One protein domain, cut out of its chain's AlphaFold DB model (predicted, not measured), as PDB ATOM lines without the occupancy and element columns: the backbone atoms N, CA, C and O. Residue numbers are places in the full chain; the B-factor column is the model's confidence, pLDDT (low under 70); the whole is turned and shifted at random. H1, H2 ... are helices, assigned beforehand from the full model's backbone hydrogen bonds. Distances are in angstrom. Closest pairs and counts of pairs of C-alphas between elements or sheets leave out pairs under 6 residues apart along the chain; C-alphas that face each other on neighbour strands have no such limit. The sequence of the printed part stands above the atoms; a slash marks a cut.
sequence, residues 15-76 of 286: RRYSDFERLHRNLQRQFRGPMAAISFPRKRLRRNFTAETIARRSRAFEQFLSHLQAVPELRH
ATOM      1  N   ARG A  15      50.817  64.431 217.901       92.00
ATOM      2  CA  ARG A  15      51.745  63.296 217.955       92.00
ATOM      3  C   ARG A  15      51.655  62.442 216.703       92.00
ATOM      4  O   ARG A  15      50.616  62.354 216.044       92.00
ATOM      5  N   ARG A  16      52.781  61.833 216.337       90.12
ATOM      6  CA  ARG A  16      52.845  60.843 215.258       90.12
ATOM      7  C   ARG A  16      52.646  59.454 215.845       90.12
ATOM      8  O   ARG A  16      52.963  59.209 217.002       90.12
ATOM      9  N   TYR A  17      52.238  58.508 215.003       89.38
ATOM     10  CA  TYR A  17      52.171  57.091 215.375       89.38
ATOM     11  C   TYR A  17      53.463  56.584 216.035       89.38
ATOM     12  O   TYR A  17      53.418  55.884 217.037       89.38
ATOM     13  N   SER A  18      54.618  56.966 215.486       90.19
ATOM     14  CA  SER A  18      55.929  56.572 216.011       90.19
ATOM     15  C   SER A  18      56.198  57.095 217.424       90.19
ATOM     16  O   SER A  18      56.981  56.493 218.152       90.19
ATOM     17  N   ASP A  19      55.578  58.211 217.816       94.00
ATOM     18  CA  ASP A  19      55.699  58.736 219.176       94.00
ATOM     19  C   ASP A  19      54.915  57.859 220.156       94.00
ATOM     20  O   ASP A  19      55.451  57.487 221.195       94.00
ATOM     21  N   PHE A  20      53.697  57.449 219.782       95.00
ATOM     22  CA  PHE A  20      52.899  56.490 220.552       95.00
ATOM     23  C   PHE A  20      53.585  55.124 220.663       95.00
ATOM     24  O   PHE A  20      53.605  54.527 221.733       95.00
ATOM     25  N   GLU A  21      54.176  54.636 219.572       93.38
ATOM     26  CA  GLU A  21      54.899  53.361 219.555       93.38
ATOM     27  C   GLU A  21      56.135  53.401 220.467       93.38
ATOM     28  O   GLU A  21      56.394  52.448 221.205       93.38
ATOM     29  N   ARG A  22      56.874  54.522 220.468       95.50
ATOM     30  CA  ARG A  22      58.002  54.743 221.383       95.50
ATOM     31  C   ARG A  22      57.537  54.776 222.840       95.50
ATOM     32  O   ARG A  22      58.118  54.055 223.645       95.50
ATOM     33  N   LEU A  23      56.490  55.545 223.152       95.94
ATOM     34  CA  LEU A  23      55.896  55.608 224.492       95.94
ATOM     35  C   LEU A  23      55.499  54.212 224.984       95.94
ATOM     36  O   LEU A  23      55.950  53.774 226.037       95.94
ATOM     37  N   HIS A  24      54.705  53.491 224.192       95.56
ATOM     38  CA  HIS A  24      54.221  52.159 224.542       95.56
ATOM     39  C   HIS A  24      55.374  51.198 224.850       95.56
ATOM     40  O   HIS A  24      55.371  50.539 225.885       95.56
ATOM     41  N   ARG A  25      56.409  51.169 224.002       95.00
ATOM     42  CA  ARG A  25      57.595  50.332 224.226       95.00
ATOM     43  C   ARG A  25      58.387  50.739 225.474       95.00
ATOM     44  O   ARG A  25      58.969  49.873 226.120       95.00
ATOM     45  N   ASN A  26      58.466  52.027 225.806       95.31
ATOM     46  CA  ASN A  26      59.135  52.483 227.029       95.31
ATOM     47  C   ASN A  26      58.371  52.009 228.269       95.31
ATOM     48  O   ASN A  26      58.955  51.338 229.121       95.31
ATOM     49  N   LEU A  27      57.057  52.238 228.295       95.31
ATOM     50  CA  LEU A  27      56.197  51.818 229.399       95.31
ATOM     51  C   LEU A  27      56.168  50.297 229.558       95.31
ATOM     52  O   LEU A  27      56.296  49.806 230.671       95.31
ATOM     53  N   GLN A  28      56.095  49.525 228.470       94.19
ATOM     54  CA  GLN A  28      56.153  48.059 228.540       94.19
ATOM     55  C   GLN A  28      57.452  47.541 229.166       94.19
ATOM     56  O   GLN A  28      57.438  46.524 229.854       94.19
ATOM     57  N   ARG A  29      58.586  48.213 228.930       93.50
ATOM     58  CA  ARG A  29      59.874  47.807 229.509       93.50
ATOM     59  C   ARG A  29      59.933  48.068 231.012       93.50
ATOM     60  O   ARG A  29      60.485  47.236 231.724       93.50
ATOM     61  N   GLN A  30      59.376  49.189 231.463       92.31
ATOM     62  CA  GLN A  30      59.432  49.639 232.858       92.31
ATOM     63  C   GLN A  30      58.301  49.065 233.726       92.31
ATOM     64  O   GLN A  30      58.520  48.745 234.887       92.31
ATOM     65  N   PHE A  31      57.110  48.882 233.157       92.00
ATOM     66  CA  PHE A  31      55.874  48.538 233.864       92.00
ATOM     67  C   PHE A  31      55.208  47.303 233.241       92.00
ATOM     68  O   PHE A  31      54.046  47.343 232.835       92.00
ATOM     69  N   ARG A  32      55.949  46.188 233.139       89.81
ATOM     70  CA  ARG A  32      55.486  44.959 232.456       89.81
ATOM     71  C   ARG A  32      54.120  44.462 232.939       89.81
ATOM     72  O   ARG A  32      53.301  44.096 232.107       89.81
ATOM     73  N   GLY A  33      53.888  44.461 234.255       92.44
ATOM     74  CA  GLY A  33      52.619  44.040 234.861       92.44
ATOM     75  C   GLY A  33      51.460  44.971 234.491       92.44
ATOM     76  O   GLY A  33      50.565  44.536 233.768       92.44
ATOM     77  N   PRO A  34      51.497  46.258 234.893       92.25
ATOM     78  CA  PRO A  34      50.441  47.223 234.574       92.25
ATOM     79  C   PRO A  34      50.128  47.347 233.072       92.25
ATOM     80  O   PRO A  34      48.980  47.541 232.683       92.25
ATOM     81  N   MET A  35      51.134  47.185 232.207       94.06
ATOM     82  CA  MET A  35      50.963  47.252 230.752       94.06
ATOM     83  C   MET A  35      50.369  45.984 230.117       94.06
ATOM     84  O   MET A  35      49.987  46.038 228.949       94.06
ATOM     85  N   ALA A  36      50.286  44.853 230.828       90.94
ATOM     86  CA  ALA A  36      49.872  43.571 230.245       90.94
ATOM     87  C   ALA A  36      48.434  43.591 229.695       90.94
ATOM     88  O   ALA A  36      48.152  42.958 228.677       90.94
ATOM     89  N   ALA A  37      47.540  44.349 230.337       87.94
ATOM     90  CA  ALA A  37      46.140  44.481 229.936       87.94
ATOM     91  C   ALA A  37      45.890  45.616 228.920       87.94
ATOM     92  O   ALA A  37      44.771  45.774 228.429       87.94
ATOM     93  N   ILE A  38      46.904  46.424 228.588       91.81
ATOM     94  CA  ILE A  38      46.729  47.629 227.769       91.81
ATOM     95  C   ILE A  38      47.008  47.317 226.299       91.81
ATOM     96  O   ILE A  38      48.138  47.064 225.884       91.81
ATOM     97  N   SER A  39      45.965  47.379 225.469       89.62
ATOM     98  CA  SER A  39      46.079  47.144 224.027       89.62
ATOM     99  C   SER A  39      46.640  48.357 223.276       89.62
ATOM    100  O   SER A  39      46.157  49.476 223.455       89.62
ATOM    101  N   PHE A  40      47.573  48.127 222.347       91.88
ATOM    102  CA  PHE A  40      48.120  49.171 221.475       91.88
ATOM    103  C   PHE A  40      47.522  49.142 220.051       91.88
ATOM    104  O   PHE A  40      47.473  48.072 219.430       91.88
ATOM    105  N   PRO A  41      47.120  50.294 219.469       88.06
ATOM    106  CA  PRO A  41      46.593  50.350 218.104       88.06
ATOM    107  C   PRO A  41      47.620  49.908 217.045       88.06
ATOM    108  O   PRO A  41      48.660  50.537 216.858       88.06
ATOM    109  N   ARG A  42      47.316  48.842 216.290       81.50
ATOM    110  CA  ARG A  42      48.245  48.247 215.307       81.50
ATOM    111  C   ARG A  42      48.451  49.110 214.053       81.50
ATOM    112  O   ARG A  42      47.558  49.823 213.586       81.50
ATOM    113  N   LYS A  43      49.632  48.985 213.438       75.06
ATOM    114  CA  LYS A  43      49.961  49.585 212.135       75.06
ATOM    115  C   LYS A  43      49.235  48.845 211.006       75.06
ATOM    116  O   LYS A  43      49.245  47.618 210.968       75.06
ATOM    117  N   ARG A  44      48.646  49.573 210.050       70.06
ATOM    118  CA  ARG A  44      48.112  48.973 208.812       70.06
ATOM    119  C   ARG A  44      49.192  48.984 207.728       70.06
ATOM    120  O   ARG A  44      49.938  49.951 207.607       70.06
ATOM    121  N   LEU A  45      49.274  47.927 206.924       65.75
ATOM    122  CA  LEU A  45      50.248  47.820 205.824       65.75
ATOM    123  C   LEU A  45      49.794  48.572 204.556       65.75
ATOM    124  O   LEU A  45      50.630  49.029 203.783       65.75
ATOM    125  N   ARG A  46      48.482  48.770 204.361       66.06
ATOM    126  CA  ARG A  46      47.883  49.493 203.218       66.06
ATOM    127  C   ARG A  46      46.792  50.468 203.695       66.06
ATOM    128  O   ARG A  46      46.241  50.286 204.778       66.06
ATOM    129  N   ARG A  47      46.483  51.502 202.895       69.25
ATOM    130  CA  ARG A  47      45.424  52.517 203.148       69.25
ATOM    131  C   ARG A  47      45.544  53.286 204.482       69.25
ATOM    132  O   ARG A  47      44.548  53.660 205.084       69.25
ATOM    133  N   ASN A  48      46.768  53.576 204.934       68.94
ATOM    134  CA  ASN A  48      47.014  54.292 206.200       68.94
ATOM    135  C   ASN A  48      46.428  55.713 206.269       68.94
ATOM    136  O   ASN A  48      46.247  56.226 207.369       68.94
ATOM    137  N   PHE A  49      46.179  56.339 205.117       75.81
ATOM    138  CA  PHE A  49      45.855  57.762 205.005       75.81
ATOM    139  C   PHE A  49      44.416  58.037 204.563       75.81
ATOM    140  O   PHE A  49      44.098  59.174 204.226       75.81
ATOM    141  N   THR A  50      43.538  57.029 204.555       81.12
ATOM    142  CA  THR A  50      42.107  57.306 204.368       81.12
ATOM    143  C   THR A  50      41.574  58.026 205.604       81.12
ATOM    144  O   THR A  50      41.985  57.705 206.722       81.12
ATOM    145  N   ALA A  51      40.665  58.988 205.417       82.62
ATOM    146  CA  ALA A  51      40.067  59.740 206.523       82.62
ATOM    147  C   ALA A  51      39.461  58.802 207.583       82.62
ATOM    148  O   ALA A  51      39.710  58.969 208.772       82.62
ATOM    149  N   GLU A  52      38.788  57.742 207.137       84.69
ATOM    150  CA  GLU A  52      38.248  56.678 207.988       84.69
ATOM    151  C   GLU A  52      39.332  55.976 208.829       84.69
ATOM    152  O   GLU A  52      39.193  55.825 210.043       84.69
ATOM    153  N   THR A  53      40.453  55.576 208.210       81.88
ATOM    154  CA  THR A  53      41.555  54.917 208.932       81.88
ATOM    155  C   THR A  53      42.196  55.864 209.938       81.88
ATOM    156  O   THR A  53      42.572  55.430 211.027       81.88
ATOM    157  N   ILE A  54      42.331  57.145 209.585       81.25
ATOM    158  CA  ILE A  54      42.857  58.173 210.483       81.25
ATOM    159  C   ILE A  54      41.913  58.336 211.675       81.25
ATOM    160  O   ILE A  54      42.365  58.174 212.800       81.25
ATOM    161  N   ALA A  55      40.615  58.548 211.446       83.88
ATOM    162  CA  ALA A  55      39.622  58.731 212.505       83.88
ATOM    163  C   ALA A  55      39.561  57.530 213.463       83.88
ATOM    164  O   ALA A  55      39.666  57.694 214.679       83.88
ATOM    165  N   ARG A  56      39.491  56.302 212.926       86.00
ATOM    166  CA  ARG A  56      39.468  55.078 213.742       86.00
ATOM    167  C   ARG A  56      40.732  54.924 214.589       86.00
ATOM    168  O   ARG A  56      40.650  54.506 215.741       86.00
ATOM    169  N   ARG A  57      41.904  55.249 214.033       86.44
ATOM    170  CA  ARG A  57      43.172  55.176 214.773       86.44
ATOM    171  C   ARG A  57      43.300  56.286 215.803       86.44
ATOM    172  O   ARG A  57      43.806  56.001 216.879       86.44
ATOM    173  N   SER A  58      42.840  57.498 215.502       88.00
ATOM    174  CA  SER A  58      42.800  58.592 216.473       88.00
ATOM    175  C   SER A  58      41.981  58.185 217.695       88.00
ATOM    176  O   SER A  58      42.514  58.183 218.797       88.00
ATOM    177  N   ARG A  59      40.761  57.671 217.494       89.44
ATOM    178  CA  ARG A  59      39.922  57.181 218.598       89.44
ATOM    179  C   ARG A  59      40.586  56.056 219.398       89.44
ATOM    180  O   ARG A  59      40.530  56.045 220.621       89.44
ATOM    181  N   ALA A  60      41.252  55.120 218.723       90.94
ATOM    182  CA  ALA A  60      41.972  54.043 219.402       90.94
ATOM    183  C   ALA A  60      43.172  54.560 220.226       90.94
ATOM    184  O   ALA A  60      43.487  54.003 221.274       90.94
ATOM    185  N   PHE A  61      43.842  55.625 219.775       93.31
ATOM    186  CA  PHE A  61      44.907  56.276 220.539       93.31
ATOM    187  C   PHE A  61      44.380  57.090 221.720       93.31
ATOM    188  O   PHE A  61      45.010  57.079 222.772       93.31
ATOM    189  N   GLU A  62      43.227  57.741 221.583       91.38
ATOM    190  CA  GLU A  62      42.546  58.393 222.708       91.38
ATOM    191  C   GLU A  62      42.199  57.370 223.797       91.38
ATOM    192  O   GLU A  62      42.540  57.573 224.960       91.38
ATOM    193  N   GLN A  63      41.632  56.219 223.416       92.25
ATOM    194  CA  GLN A  63      41.365  55.109 224.338       92.25
ATOM    195  C   GLN A  63      42.646  54.574 224.987       92.25
ATOM    196  O   GLN A  63      42.679  54.355 226.194       92.25
ATOM    197  N   PHE A  64      43.719  54.405 224.209       94.69
ATOM    198  CA  PHE A  64      45.019  53.992 224.734       94.69
ATOM    199  C   PHE A  64      45.531  54.956 225.815       94.69
ATOM    200  O   PHE A  64      45.890  54.507 226.900       94.69
ATOM    201  N   LEU A  65      45.515  56.269 225.561       93.94
ATOM    202  CA  LEU A  65      45.922  57.270 226.556       93.94
ATOM    203  C   LEU A  65      44.994  57.279 227.777       93.94
ATOM    204  O   LEU A  65      45.479  57.412 228.898       93.94
ATOM    205  N   SER A  66      43.686  57.096 227.575       91.56
ATOM    206  CA  SER A  66      42.716  56.986 228.669       91.56
ATOM    207  C   SER A  66      43.019  55.793 229.576       91.56
ATOM    208  O   SER A  66      43.002  55.940 230.794       91.56
ATOM    209  N   HIS A  67      43.338  54.626 229.008       94.00
ATOM    210  CA  HIS A  67      43.711  53.446 229.791       94.00
ATOM    211  C   HIS A  67      45.026  53.654 230.550       94.00
ATOM    212  O   HIS A  67      45.121  53.253 231.703       94.00
ATOM    213  N   LEU A  68      46.017  54.319 229.945       94.25
ATOM    214  CA  LEU A  68      47.263  54.659 230.643       94.25
ATOM    215  C   LEU A  68      47.019  55.566 231.859       94.25
ATOM    216  O   LEU A  68      47.626  55.357 232.902       94.25
ATOM    217  N   GLN A  69      46.132  56.558 231.736       90.94
ATOM    218  CA  GLN A  69      45.802  57.486 232.826       90.94
ATOM    219  C   GLN A  69      44.947  56.851 233.931       90.94
ATOM    220  O   GLN A  69      45.032  57.264 235.086       90.94
ATOM    221  N   ALA A  70      44.145  55.835 233.599       91.56
ATOM    222  CA  ALA A  70      43.325  55.109 234.568       91.56
ATOM    223  C   ALA A  70      44.149  54.216 235.515       91.56
ATOM    224  O   ALA A  70      43.648  53.813 236.563       91.56
ATOM    225  N   VAL A  71      45.402  53.907 235.165       92.25
ATOM    226  CA  VAL A  71      46.289  53.042 235.951       92.25
ATOM    227  C   VAL A  71      47.219  53.900 236.829       92.25
ATOM    228  O   VAL A  71      48.056  54.630 236.284       92.25
ATOM    229  N   PRO A  72      47.114  53.834 238.175       88.81
ATOM    230  CA  PRO A  72      47.852  54.705 239.095       88.81
ATOM    231  C   PRO A  72      49.377  54.704 238.939       88.81
ATOM    232  O   PRO A  72      50.020  55.747 239.073       88.81
ATOM    233  N   GLU A  73      49.960  53.555 238.620       89.62
ATOM    234  CA  GLU A  73      51.399  53.390 238.429       89.62
ATOM    235  C   GLU A  73      51.882  54.045 237.128       89.62
ATOM    236  O   GLU A  73      53.013  54.522 237.050       89.62
ATOM    237  N   LEU A  74      51.023  54.089 236.104       91.44
ATOM    238  CA  LEU A  74      51.360  54.598 234.774       91.44
ATOM    239  C   LEU A  74      51.090  56.096 234.630       91.44
ATOM    240  O   LEU A  74      51.871  56.773 233.961       91.44
ATOM    241  N   ARG A  75      50.041  56.638 235.268       88.38
ATOM    242  CA  ARG A  75      49.702  58.080 235.197       88.38
ATOM    243  C   ARG A  75      50.861  58.996 235.591       88.38
ATOM    244  O   ARG A  75      51.009  60.082 235.037       88.38
ATOM    245  N   HIS A  76      51.711  58.540 236.509       86.06
ATOM    246  CA  HIS A  76      52.868  59.288 237.004       86.06
ATOM    247  C   HIS A  76      54.186  58.899 236.336       86.06
ATOM    248  O   HIS A  76      55.233  59.449 236.683       86.06
TER     249      HIS A  76
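This is residues 15 to 76 of the 286 residues of the protein "Sorting nexin-21" of Lynx pardinus (UniProt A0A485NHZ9). Two helices, H1 and the longer H2, stand loosely side by side and run the same way, with a long link, residues 31 to 50, running back along them, and short H3 folded back at the last end of H2. The 62 printed residues hold three named helices, H1, H2, H3 in chain order, and no named strand: all helix. The whole is only just compact, close to loose, with a radius of gyration of the C-alphas of 12.4 A, and elongated, 35 by 19 by 19 A.

H1, residues 17 to 30, begins at C-alpha 17 (52.171, 57.091, 215.375) and is 20.3 A long. H2, residues 51 to 70, is 28.6 A long. H3, residues 72 to 75, ends at C-alpha 75 (49.702, 58.080, 235.197).

H1 and H2 are close but not clearly touching, at a shallow tilt of 26 degrees; their closest C-alphas, Phe 20 and Phe 61, are 8.0 A apart. H1 and H3 are close but not clearly touching, closest at C-alphas 27 and 74, 7.7 A. H2, with residues 68 to 69 alone, only just touches H3, only at the corner, with 3 pairs of C-alphas within 8 A, the closest Gln 69 and Arg 75, 4.6 A. In H1 and H2 every O i to N i+4 pair is within hydrogen-bond range; H3 is too short for such a pair.

The C-alphas farthest apart, Arg 46 and Pro 72, are 36.3 A apart. The printed part has no cut. The link from H1 to H2 is long, from H2 to H3 tight. Residues 45 to 48 have pLDDT under 70.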